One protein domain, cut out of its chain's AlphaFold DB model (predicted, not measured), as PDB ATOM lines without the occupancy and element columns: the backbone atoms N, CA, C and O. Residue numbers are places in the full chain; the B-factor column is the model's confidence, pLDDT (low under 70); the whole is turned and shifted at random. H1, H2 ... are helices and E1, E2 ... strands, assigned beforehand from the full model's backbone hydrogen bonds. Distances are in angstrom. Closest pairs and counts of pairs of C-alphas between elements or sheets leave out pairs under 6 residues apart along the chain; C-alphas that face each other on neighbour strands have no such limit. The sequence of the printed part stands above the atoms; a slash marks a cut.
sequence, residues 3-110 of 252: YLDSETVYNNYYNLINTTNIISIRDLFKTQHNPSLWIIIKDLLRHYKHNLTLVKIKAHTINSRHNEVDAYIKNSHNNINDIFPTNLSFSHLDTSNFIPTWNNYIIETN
ATOM      1  N   TYR A   3     233.462 231.087 230.772       82.94
ATOM      2  CA  TYR A   3     232.121 231.514 230.399       82.94
ATOM      3  C   TYR A   3     231.073 230.723 231.180       82.94
ATOM      4  O   TYR A   3     231.169 229.500 231.251       82.94
ATOM      5  N   LEU A   4     230.104 231.420 231.771       84.12
ATOM      6  CA  LEU A   4     229.054 230.832 232.610       84.12
ATOM      7  C   LEU A   4     227.706 231.492 232.317       84.12
ATOM      8  O   LEU A   4     227.638 232.701 232.096       84.12
ATOM      9  N   ASP A   5     226.642 230.707 232.381       83.94
ATOM     10  CA  ASP A   5     225.243 231.136 232.294       83.94
ATOM     11  C   ASP A   5     224.600 231.345 233.680       83.94
ATOM     12  O   ASP A   5     223.678 232.148 233.843       83.94
ATOM     13  N   SER A   6     225.121 230.652 234.696       85.50
ATOM     14  CA  SER A   6     224.614 230.690 236.064       85.50
ATOM     15  C   SER A   6     224.943 231.994 236.788       85.50
ATOM     16  O   SER A   6     226.081 232.268 237.188       85.50
ATOM     17  N   GLU A   7     223.894 232.770 237.046       86.31
ATOM     18  CA  GLU A   7     223.993 234.024 237.785       86.31
ATOM     19  C   GLU A   7     224.420 233.832 239.243       86.31
ATOM     20  O   GLU A   7     225.145 234.649 239.813       86.31
ATOM     21  N   THR A   8     223.989 232.734 239.864       84.62
ATOM     22  CA  THR A   8     224.316 232.445 241.262       84.62
ATOM     23  C   THR A   8     225.806 232.159 241.425       84.62
ATOM     24  O   THR A   8     226.428 232.667 242.357       84.62
ATOM     25  N   VAL A   9     226.398 231.404 240.495       85.31
ATOM     26  CA  VAL A   9     227.835 231.096 240.484       85.31
ATOM     27  C   VAL A   9     228.654 232.358 240.217       85.31
ATOM     28  O   VAL A   9     229.616 232.611 240.942       85.31
ATOM     29  N   TYR A  10     228.240 233.180 239.244       87.25
ATOM     30  CA  TYR A  10     228.897 234.451 238.926       87.25
ATOM     31  C   TYR A  10     228.966 235.377 240.150       87.25
ATOM     32  O   TYR A  10     230.048 235.814 240.548       87.25
ATOM     33  N   ASN A  11     227.827 235.620 240.804       86.62
ATOM     34  CA  ASN A  11     227.761 236.506 241.966       86.62
ATOM     35  C   ASN A  11     228.557 235.959 243.160       86.62
ATOM     36  O   ASN A  11     229.286 236.705 243.818       86.62
ATOM     37  N   ASN A  12     228.470 234.654 243.431       84.31
ATOM     38  CA  ASN A  12     229.213 234.028 244.526       84.31
ATOM     39  C   ASN A  12     230.731 234.092 244.316       84.31
ATOM     40  O   ASN A  12     231.461 234.350 245.271       84.31
ATOM     41  N   TYR A  13     231.208 233.925 243.082       85.88
ATOM     42  CA  TYR A  13     232.629 234.019 242.760       85.88
ATOM     43  C   TYR A  13     233.212 235.404 243.056       85.88
ATOM     44  O   TYR A  13     234.217 235.513 243.757       85.88
ATOM     45  N   TYR A  14     232.571 236.472 242.572       84.38
ATOM     46  CA  TYR A  14     233.069 237.828 242.822       84.38
ATOM     47  C   TYR A  14     232.962 238.212 244.299       84.38
ATOM     48  O   TYR A  14     233.858 238.870 244.826       84.38
ATOM     49  N   ASN A  15     231.935 237.726 245.004       82.12
ATOM     50  CA  ASN A  15     231.873 237.851 246.457       82.12
ATOM     51  C   ASN A  15     233.060 237.153 247.140       82.12
ATOM     52  O   ASN A  15     233.629 237.707 248.076       82.12
ATOM     53  N   LEU A  16     233.468 235.971 246.671       79.62
ATOM     54  CA  LEU A  16     234.602 235.232 247.231       79.62
ATOM     55  C   LEU A  16     235.949 235.905 246.959       79.62
ATOM     56  O   LEU A  16     236.764 235.972 247.877       79.62
ATOM     57  N   ILE A  17     236.181 236.438 245.756       78.81
ATOM     58  CA  ILE A  17     237.427 237.156 245.431       78.81
ATOM     59  C   ILE A  17     237.564 238.450 246.225       78.81
ATOM     60  O   ILE A  17     238.661 238.788 246.661       78.81
ATOM     61  N   ASN A  18     236.457 239.157 246.451       75.62
ATOM     62  CA  ASN A  18     236.470 240.404 247.212       75.62
ATOM     63  C   ASN A  18     236.672 240.183 248.725       75.62
ATOM     64  O   ASN A  18     236.897 241.144 249.460       75.62
ATOM     65  N   THR A  19     236.581 238.940 249.212       71.88
ATOM     66  CA  THR A  19     236.834 238.603 250.625       71.88
ATOM     67  C   THR A  19     238.310 238.310 250.888       71.88
ATOM     68  O   THR A  19     239.058 237.927 249.996       71.88
ATOM     69  N   THR A  20     238.734 238.440 252.149       69.44
ATOM     70  CA  THR A  20     240.091 238.092 252.603       69.44
ATOM     71  C   THR A  20     240.501 236.679 252.188       69.44
ATOM     72  O   THR A  20     239.648 235.807 252.076       69.44
ATOM     73  N   ASN A  21     241.802 236.401 252.056       69.50
ATOM     74  CA  ASN A  21     242.311 235.076 251.655       69.50
ATOM     75  C   ASN A  21     241.804 233.906 252.521       69.50
ATOM     76  O   ASN A  21     241.710 232.783 252.036       69.50
ATOM     77  N   ILE A  22     241.444 234.170 253.778       75.31
ATOM     78  CA  ILE A  22     240.873 233.191 254.705       75.31
ATOM     79  C   ILE A  22     239.349 233.343 254.714       75.31
ATOM     80  O   ILE A  22     238.835 234.465 254.763       75.31
ATOM     81  N   ILE A  23     238.624 232.225 254.669       76.31
ATOM     82  CA  ILE A  23     237.167 232.194 254.834       76.31
ATOM     83  C   ILE A  23     236.846 232.225 256.328       76.31
ATOM     84  O   ILE A  23     237.235 231.330 257.079       76.31
ATOM     85  N   SER A  24     236.121 233.251 256.774       78.94
ATOM     86  CA  SER A  24     235.694 233.326 258.170       78.94
ATOM     87  C   SER A  24     234.462 232.452 258.435       78.94
ATOM     88  O   SER A  24     233.665 232.167 257.538       78.94
ATOM     89  N   ILE A  25     234.237 232.093 259.706       77.94
ATOM     90  CA  ILE A  25     233.003 231.408 260.149       77.94
ATOM     91  C   ILE A  25     231.775 232.208 259.725       77.94
ATOM     92  O   ILE A  25     230.800 231.657 259.222       77.94
ATOM     93  N   ARG A  26     231.831 233.534 259.856       81.56
ATOM     94  CA  ARG A  26     230.729 234.410 259.463       81.56
ATOM     95  C   ARG A  26     230.379 234.267 257.982       81.56
ATOM     96  O   ARG A  26     229.191 234.305 257.657       81.56
ATOM     97  N   ASP A  27     231.372 234.106 257.117       79.88
ATOM     98  CA  ASP A  27     231.162 233.982 255.675       79.88
ATOM     99  C   ASP A  27     230.515 232.639 255.334       79.88
ATOM    100  O   ASP A  27     229.514 232.611 254.619       79.88
ATOM    101  N   LEU A  28     230.959 231.551 255.970       81.69
ATOM    102  CA  LEU A  28     230.337 230.227 255.830       81.69
ATOM    103  C   LEU A  28     228.884 230.179 256.328       81.69
ATOM    104  O   LEU A  28     228.042 229.458 255.797       81.69
ATOM    105  N   PHE A  29     228.526 231.004 257.309       82.94
ATOM    106  CA  PHE A  29     227.132 231.141 257.742       82.94
ATOM    107  C   PHE A  29     226.277 232.020 256.815       82.94
ATOM    108  O   PHE A  29     225.050 232.053 256.968       82.94
ATOM    109  N   LYS A  30     226.893 232.773 255.897       82.25
ATOM    110  CA  LYS A  30     226.199 233.574 254.878       82.25
ATOM    111  C   LYS A  30     226.068 232.831 253.549       82.25
ATOM    112  O   LYS A  30     225.125 233.118 252.815       82.25
ATOM    113  N   THR A  31     226.957 231.883 253.248       80.44
ATOM    114  CA  THR A  31     226.883 231.084 252.016       80.44
ATOM    115  C   THR A  31     225.561 230.323 251.934       80.44
ATOM    116  O   THR A  31     225.133 229.678 252.895       80.44
ATOM    117  N   GLN A  32     224.880 230.423 250.793       76.31
ATOM    118  CA  GLN A  32     223.549 229.842 250.612       76.31
ATOM    119  C   GLN A  32     223.601 228.340 250.309       76.31
ATOM    120  O   GLN A  32     222.839 227.570 250.892       76.31
ATOM    121  N   HIS A  33     224.503 227.927 249.419       80.50
ATOM    122  CA  HIS A  33     224.584 226.558 248.918       80.50
ATOM    123  C   HIS A  33     226.034 226.137 248.718       80.50
ATOM    124  O   HIS A  33     226.861 226.951 248.304       80.50
ATOM    125  N   ASN A  34     226.291 224.861 248.978       83.69
ATOM    126  CA  ASN A  34     227.541 224.153 248.740       83.69
ATOM    127  C   ASN A  34     228.788 224.845 249.330       83.69
ATOM    128  O   ASN A  34     229.732 225.143 248.594       83.69
ATOM    129  N   PRO A  35     228.797 225.183 250.637       82.69
ATOM    130  CA  PRO A  35     229.920 225.855 251.285       82.69
ATOM    131  C   PRO A  35     231.255 225.132 251.082       82.69
ATOM    132  O   PRO A  35     232.269 225.803 250.912       82.69
ATOM    133  N   SER A  36     231.272 223.796 251.070       82.19
ATOM    134  CA  SER A  36     232.517 223.029 250.952       82.19
ATOM    135  C   SER A  36     233.174 223.215 249.578       82.19
ATOM    136  O   SER A  36     234.379 223.460 249.494       82.19
ATOM    137  N   LEU A  37     232.370 223.216 248.508       84.25
ATOM    138  CA  LEU A  37     232.835 223.439 247.140       84.25
ATOM    139  C   LEU A  37     233.435 224.835 246.989       84.25
ATOM    140  O   LEU A  37     234.469 224.998 246.348       84.25
ATOM    141  N   TRP A  38     232.826 225.842 247.617       84.38
ATOM    142  CA  TRP A  38     233.353 227.205 247.586       84.38
ATOM    143  C   TRP A  38     234.676 227.354 248.336       84.38
ATOM    144  O   TRP A  38     235.529 228.126 247.891       84.38
ATOM    145  N   ILE A  39     234.877 226.607 249.428       83.44
ATOM    146  CA  ILE A  39     236.177 226.544 250.107       83.44
ATOM    147  C   ILE A  39     237.226 225.964 249.154       83.44
ATOM    148  O   ILE A  39     238.260 226.594 248.949       83.44
ATOM    149  N   ILE A  40     236.937 224.828 248.510       83.81
ATOM    150  CA  ILE A  40     237.863 224.189 247.561       83.81
ATOM    151  C   ILE A  40     238.204 225.132 246.406       83.81
ATOM    152  O   ILE A  40     239.373 225.316 246.084       83.81
ATOM    153  N   ILE A  41     237.199 225.763 245.793       84.38
ATOM    154  CA  ILE A  41     237.414 226.702 244.683       84.38
ATOM    155  C   ILE A  41     238.342 227.838 245.116       84.38
ATOM    156  O   ILE A  41     239.260 228.195 244.379       84.38
ATOM    157  N   LYS A  42     238.142 228.398 246.312       83.38
ATOM    158  CA  LYS A  42     238.994 229.479 246.819       83.38
ATOM    159  C   LYS A  42     240.423 229.009 247.093       83.38
ATOM    160  O   LYS A  42     241.364 229.750 246.809       83.38
ATOM    161  N   ASP A  43     240.583 227.792 247.598       83.88
ATOM    162  CA  ASP A  43     241.889 227.173 247.819       83.88
ATOM    163  C   ASP A  43     242.656 226.980 246.507       83.88
ATOM    164  O   ASP A  43     243.802 227.413 246.384       83.88
ATOM    165  N   LEU A  44     241.978 226.465 245.478       84.00
ATOM    166  CA  LEU A  44     242.533 226.324 244.132       84.00
ATOM    167  C   LEU A  44     242.936 227.686 243.549       84.00
ATOM    168  O   LEU A  44     244.053 227.841 243.058       84.00
ATOM    169  N   LEU A  45     242.073 228.702 243.634       83.44
ATOM    170  CA  LEU A  45     242.393 230.049 243.139       83.44
ATOM    171  C   LEU A  45     243.636 230.632 243.823       83.44
ATOM    172  O   LEU A  45     244.468 231.259 243.162       83.44
ATOM    173  N   ARG A  46     243.792 230.390 245.130       79.69
ATOM    174  CA  ARG A  46     244.975 230.802 245.892       79.69
ATOM    175  C   ARG A  46     246.222 230.037 245.457       79.69
ATOM    176  O   ARG A  46     247.258 230.666 245.243       79.69
ATOM    177  N   HIS A  47     246.132 228.713 245.334       80.56
ATOM    178  CA  HIS A  47     247.268 227.855 245.001       80.56
ATOM    179  C   HIS A  47     247.810 228.153 243.599       80.56
ATOM    180  O   HIS A  47     249.008 228.358 243.418       80.56
ATOM    181  N   TYR A  48     246.917 228.267 242.615       77.06
ATOM    182  CA  TYR A  48     247.302 228.480 241.222       77.06
ATOM    183  C   TYR A  48     247.574 229.955 240.872       77.06
ATOM    184  O   TYR A  48     247.980 230.238 239.746       77.06
ATOM    185  N   LYS A  49     247.380 230.904 241.811       66.19
ATOM    186  CA  LYS A  49     247.592 232.364 241.638       66.19
ATOM    187  C   LYS A  49     247.061 232.912 240.302       66.19
ATOM    188  O   LYS A  49     247.654 233.806 239.699       66.19
ATOM    189  N   HIS A  50     245.966 232.352 239.798       65.75
ATOM    190  CA  HIS A  50     245.450 232.701 238.483       65.75
ATOM    191  C   HIS A  50     244.457 233.855 238.577       65.75
ATOM    192  O   HIS A  50     243.461 233.778 239.293       65.75
ATOM    193  N   ASN A  51     244.684 234.897 237.770       68.50
ATOM    194  CA  ASN A  51     243.687 235.930 237.501       68.50
ATOM    195  C   ASN A  51     242.613 235.353 236.578       68.50
ATOM    196  O   ASN A  51     242.639 235.516 235.355       68.50
ATOM    197  N   LEU A  52     241.690 234.608 237.173       79.56
ATOM    198  CA  LEU A  52     240.588 233.997 236.460       79.56
ATOM    199  C   LEU A  52     239.478 235.038 236.276       79.56
ATOM    200  O   LEU A  52     238.934 235.596 237.227       79.56
ATOM    201  N   THR A  53     239.165 235.342 235.022       82.62
ATOM    202  CA  THR A  53     238.077 236.255 234.666       82.62
ATOM    203  C   THR A  53     236.846 235.447 234.278       82.62
ATOM    204  O   THR A  53     236.899 234.632 233.348       82.62
ATOM    205  N   LEU A  54     235.747 235.656 235.007       84.19
ATOM    206  CA  LEU A  54     234.446 235.078 234.682       84.19
ATOM    207  C   LEU A  54     233.653 236.034 233.798       84.19
ATOM    208  O   LEU A  54     233.482 237.203 234.146       84.19
ATOM    209  N   VAL A  55     233.130 235.511 232.692       84.06
ATOM    210  CA  VAL A  55     232.256 236.232 231.766       84.06
ATOM    211  C   VAL A  55     230.869 235.604 231.818       84.06
ATOM    212  O   VAL A  55     230.691 234.437 231.465       84.06
ATOM    213  N   LYS A  56     229.883 236.393 232.251       85.62
ATOM    214  CA  LYS A  56     228.478 235.988 232.238       85.62
ATOM    215  C   LYS A  56     227.940 236.024 230.811       85.62
ATOM    216  O   LYS A  56     228.007 237.060 230.150       85.62
ATOM    217  N   ILE A  57     227.370 234.915 230.360       84.50
ATOM    218  CA  ILE A  57     226.662 234.808 229.085       84.50
ATOM    219  C   ILE A  57     225.169 234.580 229.368       84.50
ATOM    220  O   ILE A  57     224.794 234.007 230.386       84.50
ATOM    221  N   LYS A  58     224.284 235.048 228.482       79.12
ATOM    222  CA  LYS A  58     222.882 234.612 228.492       79.12
ATOM    223  C   LYS A  58     222.782 233.161 228.006       79.12
ATOM    224  O   LYS A  58     223.430 232.796 227.021       79.12
ATOM    225  N   ALA A  59     221.928 232.375 228.654       68.56
ATOM    226  CA  ALA A  59     221.579 231.037 228.189       68.56
ATOM    227  C   ALA A  59     221.097 231.075 226.724       68.56
ATOM    228  O   ALA A  59     220.449 232.041 226.307       68.56
ATOM    229  N   HIS A  60     221.419 230.031 225.955       65.69
ATOM    230  CA  HIS A  60     221.021 229.867 224.545       65.69
ATOM    231  C   HIS A  60     221.540 230.942 223.574       65.69
ATOM    232  O   HIS A  60     220.924 231.233 222.550       65.69
ATOM    233  N   THR A  61     222.690 231.539 223.873       67.12
ATOM    234  CA  THR A  61     223.394 232.424 222.933       67.12
ATOM    235  C   THR A  61     224.200 231.635 221.896       67.12
ATOM    236  O   THR A  61     224.437 230.434 222.032       67.12
ATOM    237  N   ILE A  62     224.651 232.320 220.840       64.44
ATOM    238  CA  ILE A  62     225.436 231.766 219.720       64.44
ATOM    239  C   ILE A  62     226.901 231.519 220.153       64.44
ATOM    240  O   ILE A  62     227.843 231.969 219.509       64.44
ATOM    241  N   ASN A  63     227.135 230.860 221.289       74.38
ATOM    242  CA  ASN A  63     228.468 230.382 221.651       74.38
ATOM    243  C   ASN A  63     228.511 228.863 221.470       74.38
ATOM    244  O   ASN A  63     228.023 228.123 222.322       74.38
ATOM    245  N   SER A  64     229.103 228.412 220.356       79.31
ATOM    246  CA  SER A  64     229.179 226.989 219.981       79.31
ATOM    247  C   SER A  64     229.710 226.122 221.121       79.31
ATOM    248  O   SER A  64     229.081 225.140 221.493       79.31
ATOM    249  N   ARG A  65     230.804 226.551 221.763       78.44
ATOM    250  CA  ARG A  65     231.467 225.772 222.821       78.44
ATOM    251  C   ARG A  65     230.628 225.650 224.089       78.44
ATOM    252  O   ARG A  65     230.660 224.618 224.743       78.44
ATOM    253  N   HIS A  66     229.887 226.696 224.451       81.44
ATOM    254  CA  HIS A  66     228.994 226.639 225.611       81.44
ATOM    255  C   HIS A  66     227.819 225.696 225.341       81.44
ATOM    256  O   HIS A  66     227.528 224.840 226.168       81.44
ATOM    257  N   ASN A  67     227.225 225.780 224.147       82.81
ATOM    258  CA  ASN A  67     226.133 224.896 223.743       82.81
ATOM    259  C   ASN A  67     226.582 223.424 223.636       82.81
ATOM    260  O   ASN A  67     225.809 222.529 223.970       82.81
ATOM    261  N   GLU A  68     227.825 223.167 223.212       85.12
ATOM    262  CA  GLU A  68     228.435 221.829 223.216       85.12
ATOM    263  C   GLU A  68     228.554 221.262 224.640       85.12
ATOM    264  O   GLU A  68     228.160 220.120 224.884       85.12
ATOM    265  N   VAL A  69     229.037 222.066 225.595       84.81
ATOM    266  CA  VAL A  69     229.144 221.669 227.010       84.81
ATOM    267  C   VAL A  69     227.761 221.437 227.624       84.81
ATOM    268  O   VAL A  69     227.555 220.420 228.282       84.81
ATOM    269  N   ASP A  70     226.790 222.312 227.361       83.31
ATOM    270  CA  ASP A  70     225.414 222.152 227.845       83.31
ATOM    271  C   ASP A  70     224.760 220.877 227.300       83.31
ATOM    272  O   ASP A  70     224.069 220.165 228.034       83.31
ATOM    273  N   ALA A  71     224.971 220.568 226.016       84.50
ATOM    274  CA  ALA A  71     224.481 219.338 225.402       84.50
ATOM    275  C   ALA A  71     225.141 218.100 226.027       84.50
ATOM    276  O   ALA A  71     224.450 217.127 226.337       84.50
ATOM    277  N   TYR A  72     226.452 218.149 226.280       84.25
ATOM    278  CA  TYR A  72     227.177 217.070 226.951       84.25
ATOM    279  C   TYR A  72     226.664 216.828 228.379       84.25
ATOM    280  O   TYR A  72     226.389 215.687 228.757       84.25
ATOM    281  N   ILE A  73     226.475 217.901 229.153       82.44
ATOM    282  CA  ILE A  73     225.937 217.847 230.517       82.44
ATOM    283  C   ILE A  73     224.520 217.252 230.505       82.44
ATOM    284  O   ILE A  73     224.246 216.308 231.247       82.44
ATOM    285  N   LYS A  74     223.636 217.724 229.613       82.69
ATOM    286  CA  LYS A  74     222.269 217.189 229.451       82.69
ATOM    287  C   LYS A  74     222.249 215.703 229.113       82.69
ATOM    288  O   LYS A  74     221.459 214.966 229.696       82.69
ATOM    289  N   ASN A  75     223.120 215.262 228.210       82.06
ATOM    290  CA  ASN A  75     223.202 213.856 227.820       82.06
ATOM    291  C   ASN A  75     223.734 212.974 228.961       82.06
ATOM    292  O   ASN A  75     223.292 211.839 229.115       82.06
ATOM    293  N   SER A  76     224.634 213.511 229.790       76.50
ATOM    294  CA  SER A  76     225.244 212.789 230.914       76.50
ATOM    295  C   SER A  76     224.345 212.726 232.157       76.50
ATOM    296  O   SER A  76     224.459 211.794 232.948       76.50
ATOM    297  N   HIS A  77     223.411 213.671 232.328       67.88
ATOM    298  CA  HIS A  77     222.515 213.729 233.494       67.88
ATOM    299  C   HIS A  77     221.612 212.498 233.677       67.88
ATOM    300  O   HIS A  77     221.179 212.232 234.797       67.88
ATOM    301  N   ASN A  78     221.348 211.734 232.614       66.38
ATOM    302  CA  ASN A  78     220.515 210.531 232.684       66.38
ATOM    303  C   ASN A  78     221.278 209.288 233.177       66.38
ATOM    304  O   ASN A  78     220.648 208.286 233.514       66.38
ATOM    305  N   ASN A  79     222.612 209.343 233.260       66.62
ATOM    306  CA  ASN A  79     223.447 208.226 233.700       66.62
ATOM    307  C   ASN A  79     223.732 208.323 235.208       66.62
ATOM    308  O   ASN A  79     224.853 208.561 235.650       66.62
ATOM    309  N   ILE A  80     222.692 208.128 236.024       59.91
ATOM    310  CA  ILE A  80     222.785 208.147 237.500       59.91
ATOM    311  C   ILE A  80     223.808 207.118 238.025       59.91
ATOM    312  O   ILE A  80     224.411 207.324 239.076       59.91
ATOM    313  N   ASN A  81     224.053 206.045 237.268       60.53
ATOM    314  CA  ASN A  81     224.997 204.985 237.622       60.53
ATOM    315  C   ASN A  81     226.479 205.397 237.503       60.53
ATOM    316  O   ASN A  81     227.322 204.729 238.095       60.53
ATOM    317  N   ASP A  82     226.790 206.497 236.805       57.41
ATOM    318  CA  ASP A  82     228.156 207.030 236.639       57.41
ATOM    319  C   ASP A  82     228.455 208.212 237.580       57.41
ATOM    320  O   ASP A  82     229.477 208.891 237.446       57.41
ATOM    321  N   ILE A  83     227.574 208.492 238.551       57.09
ATOM    322  CA  ILE A  83     227.832 209.510 239.573       57.09
ATOM    323  C   ILE A  83     228.867 208.942 240.545       57.09
ATOM    324  O   ILE A  83     228.540 208.370 241.585       57.09
ATOM    325  N   PHE A  84     230.143 209.096 240.202       54.53
ATOM    326  CA  PHE A  84     231.222 208.843 241.141       54.53
ATOM    327  C   PHE A  84     231.055 209.807 242.320       54.53
ATOM    328  O   PHE A  84     231.051 211.023 242.103       54.53
ATOM    329  N   PRO A  85     230.925 209.317 243.568       55.56
ATOM    330  CA  PRO A  85     231.014 210.194 244.717       55.56
ATOM    331  C   PRO A  85     232.405 210.821 244.676       55.56
ATOM    332  O   PRO A  85     233.417 210.140 244.851       55.56
ATOM    333  N   THR A  86     232.466 212.116 244.383       57.16
ATOM    334  CA  THR A  86     233.701 212.885 244.456       57.16
ATOM    335  C   THR A  86     234.120 212.913 245.916       57.16
ATOM    336  O   THR A  86     233.651 213.726 246.710       57.16
ATOM    337  N   ASN A  87     234.980 211.966 246.293       59.94
ATOM    338  CA  ASN A  87     235.568 211.895 247.620       59.94
ATOM    339  C   ASN A  87     236.631 212.992 247.718       59.94
ATOM    340  O   ASN A  87     237.824 212.768 247.512       59.94
ATOM    341  N   LEU A  88     236.160 214.221 247.899       66.75
ATOM    342  CA  LEU A  88     237.007 215.389 248.039       66.75
ATOM    343  C   LEU A  88     237.701 215.282 249.397       66.75
ATOM    344  O   LEU A  88     237.048 215.192 250.434       66.75
ATOM    345  N   SER A  89     239.034 215.246 249.388       67.50
ATOM    346  CA  SER A  89     239.798 215.341 250.627       67.50
ATOM    347  C   SER A  89     239.864 216.797 251.054       67.50
ATOM    348  O   SER A  89     240.269 217.667 250.286       67.50
ATOM    349  N   PHE A  90     239.491 217.048 252.302       71.25
ATOM    350  CA  PHE A  90     239.491 218.382 252.884       71.25
ATOM    351  C   PHE A  90     240.594 218.584 253.935       71.25
ATOM    352  O   PHE A  90     240.627 219.608 254.614       71.25
ATOM    353  N   SER A  91     241.499 217.612 254.092       64.88
ATOM    354  CA  SER A  91     242.541 217.615 255.129       64.88
ATOM    355  C   SER A  91     243.681 218.612 254.882       64.88
ATOM    356  O   SER A  91     244.506 218.806 255.771       64.88
ATOM    357  N   HIS A  92     243.740 219.238 253.702       67.81
ATOM    358  CA  HIS A  92     244.863 220.077 253.259       67.81
ATOM    359  C   HIS A  92     244.417 221.427 252.674       67.81
ATOM    360  O   HIS A  92     244.979 221.876 251.682       67.81
ATOM    361  N   LEU A  93     243.385 222.055 253.247       71.62
ATOM    362  CA  LEU A  93     242.898 223.358 252.782       71.62
ATOM    363  C   LEU A  93     243.528 224.491 253.597       71.62
ATOM    364  O   LEU A  93     243.303 224.600 254.801       71.62
ATOM    365  N   ASP A  94     244.259 225.380 252.928       70.19
ATOM    366  CA  ASP A  94     244.907 226.544 253.550       70.19
ATOM    367  C   ASP A  94     243.935 227.719 253.757       70.19
ATOM    368  O   ASP A  94     244.257 228.716 254.416       70.19
ATOM    369  N   THR A  95     242.772 227.667 253.108       68.38
ATOM    370  CA  THR A  95     241.774 228.750 253.067       68.38
ATOM    371  C   THR A  95     240.682 228.650 254.131       68.38
ATOM    372  O   THR A  95     240.017 229.659 254.397       68.38
ATOM    373  N   SER A  96     240.504 227.486 254.766       68.00
ATOM    374  CA  SER A  96     239.571 227.304 255.881       68.00
ATOM    375  C   SER A  96     240.111 226.327 256.920       68.00
ATOM    376  O   SER A  96     240.483 225.207 256.594       68.00
ATOM    377  N   ASN A  97     240.036 226.717 258.192       67.31
ATOM    378  CA  ASN A  97     240.406 225.856 259.320       67.31
ATOM    379  C   ASN A  97     239.258 224.935 259.769       67.31
ATOM    380  O   ASN A  97     239.424 224.158 260.707       67.31
ATOM    381  N   PHE A  98     238.065 225.073 259.187       72.88
ATOM    382  CA  PHE A  98     236.874 224.362 259.643       72.88
ATOM    383  C   PHE A  98     235.944 224.030 258.480       72.88
ATOM    384  O   PHE A  98     235.666 224.860 257.610       72.88
ATOM    385  N   ILE A  99     235.420 222.807 258.505       80.38
ATOM    386  CA  ILE A  99     234.360 222.364 257.606       80.38
ATOM    387  C   ILE A  99     233.210 221.864 258.463       80.38
ATOM    388  O   ILE A  99     233.402 220.971 259.290       80.38
ATOM    389  N   PRO A 100     232.024 222.466 258.314       82.94
ATOM    390  CA  PRO A 100     230.875 222.100 259.115       82.94
ATOM    391  C   PRO A 100     230.406 220.693 258.729       82.94
ATOM    392  O   PRO A 100     230.050 220.433 257.577       82.94
ATOM    393  N   THR A 101     230.388 219.796 259.711       86.38
ATOM    394  CA  THR A 101     229.895 218.427 259.563       86.38
ATOM    395  C   THR A 101     228.792 218.128 260.575       86.38
ATOM    396  O   THR A 101     228.714 218.728 261.648       86.38
ATOM    397  N   TRP A 102     227.914 217.195 260.222       87.50
ATOM    398  CA  TRP A 102     226.887 216.624 261.081       87.50
ATOM    399  C   TRP A 102     226.986 215.104 261.020       87.50
ATOM    400  O   TRP A 102     226.858 214.534 259.941       87.50
ATOM    401  N   ASN A 103     227.228 214.439 262.153       86.44
ATOM    402  CA  ASN A 103     227.476 212.990 262.205       86.44
ATOM    403  C   ASN A 103     228.521 212.520 261.171       86.44
ATOM    404  O   ASN A 103     228.319 211.518 260.496       86.44
ATOM    405  N   ASN A 104     229.620 213.268 261.025       84.81
ATOM    406  CA  ASN A 104     230.683 213.047 260.033       84.81
ATOM    407  C   ASN A 104     230.281 213.252 258.557       84.81
ATOM    408  O   ASN A 104     231.099 213.016 257.673       84.81
ATOM    409  N   TYR A 105     229.076 213.756 258.274       85.44
ATOM    410  CA  TYR A 105     228.659 214.169 256.931       85.44
ATOM    411  C   TYR A 105     228.830 215.671 256.741       85.44
ATOM    412  O   TYR A 105     228.478 216.456 257.617       85.44
ATOM    413  N   ILE A 106     229.339 216.090 255.587       85.75
ATOM    414  CA  ILE A 106     229.536 217.509 255.274       85.75
ATOM    415  C   ILE A 106     228.185 218.190 255.049       85.75
ATOM    416  O   ILE A 106     227.296 217.658 254.381       85.75
ATOM    417  N   ILE A 107     228.022 219.382 255.621       86.62
ATOM    418  CA  ILE A 107     226.789 220.154 255.491       86.62
ATOM    419  C   ILE A 107     226.877 221.038 254.242       86.62
ATOM    420  O   ILE A 107     227.495 222.098 254.274       86.62
ATOM    421  N   GLU A 108     226.197 220.638 253.162       86.25
ATOM    422  CA  GLU A 108     226.166 221.405 251.898       86.25
ATOM    423  C   GLU A 108     225.040 222.449 251.805       86.25
ATOM    424  O   GLU A 108     224.937 223.232 250.858       86.25
ATOM    425  N   THR A 109     224.160 222.482 252.800       86.25
ATOM    426  CA  THR A 109     223.079 223.469 252.864       86.25
ATOM    427  C   THR A 109     223.520 224.713 253.626       86.25
ATOM    428  O   THR A 109     224.494 224.694 254.377       86.25
ATOM    429  N   ASN A 110     222.780 225.815 253.474       87.94
ATOM    430  CA  ASN A 110     222.992 226.997 254.302       87.94
ATOM    431  C   ASN A 110     223.005 226.629 255.800       87.94
ATOM    432  O   ASN A 110     221.999 226.150 256.334       87.94
TER     433      ASN A 110
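This is residues 3 to 110 of the 252 residues of the protein "RNase H type-1 domain-containing protein" of Rhizophagus clarus (UniProt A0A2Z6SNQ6). The domain is a loose, open frame round an empty middle: H3, with H2 near it, makes one end and H4 the far end, while H1 and E1 run along one side between them. The unnamed stretch after H4 closes the frame on the other side, with residues 77 to 87 sticking out free, and its later residues fold back at the end that holds H2 and H3. The printed part has 108 residues, with four named helices and one named strand in the order H1, H2, H3, E1, H4; the class is mostly helix, though under half of the residues are in named elements. The whole is only just loose, close to compact, with a radius of gyration of the C-alphas of 15.9 A, and spans 42 by 35 by 25 A.

The longest helix by residues is H3, residues 35 to 48, 20.3 A from first to last C-alpha, beginning with C-alpha 35 at (229.920, 225.855, 251.285). H1 is residues 7 to 17, 15.8 A long, with C-alpha 7 at (223.993, 234.024, 237.785). H2 is residues 25 to 28, 5.2 A. The strand E1 is residues 54 to 56, 6.5 A. H4 is residues 64 to 76, 18.3 A, ending with C-alpha 76 at (225.244, 212.789, 230.914).

H3 and H1 are close but not clearly touching; their closest C-alphas, those of Lys 42 and Leu 16, are 7.2 A apart. The two helices run the same way at a steep tilt of 54 degrees. H2 is also close to H3 but not clearly touching it, with the C-alphas of Leu 28 and Pro 35 closest at 6.3 A. The closest C-alphas of H1 and E1, those of Tyr 10 and Lys 56, are 6.9 A apart. E1 pairs with no named strand, but its residues 55 to 56 pair in parallel with residues 3 to 4. H4 is apart from H1, H2, H3 and E1. In H1, H3 and H4 every O i to N i+4 pair is within hydrogen-bond range; H2 is too short for such a pair.

The C-alphas farthest apart, those of Ile 62 and Asn 103, are 46.5 A apart, and the printed part has no cut. The link from H3 to E1 is tight, and the other three links are short. Residues 71 to 87, of which 71 to 76 belong to H4, stand free. Residues 77 to 110 hold no named element, but residues 101 to 102 pair antiparallel with 105 to 106. The mean pLDDT of the printed part is 77.6; 27 residues are under 70, among them 77 to 89.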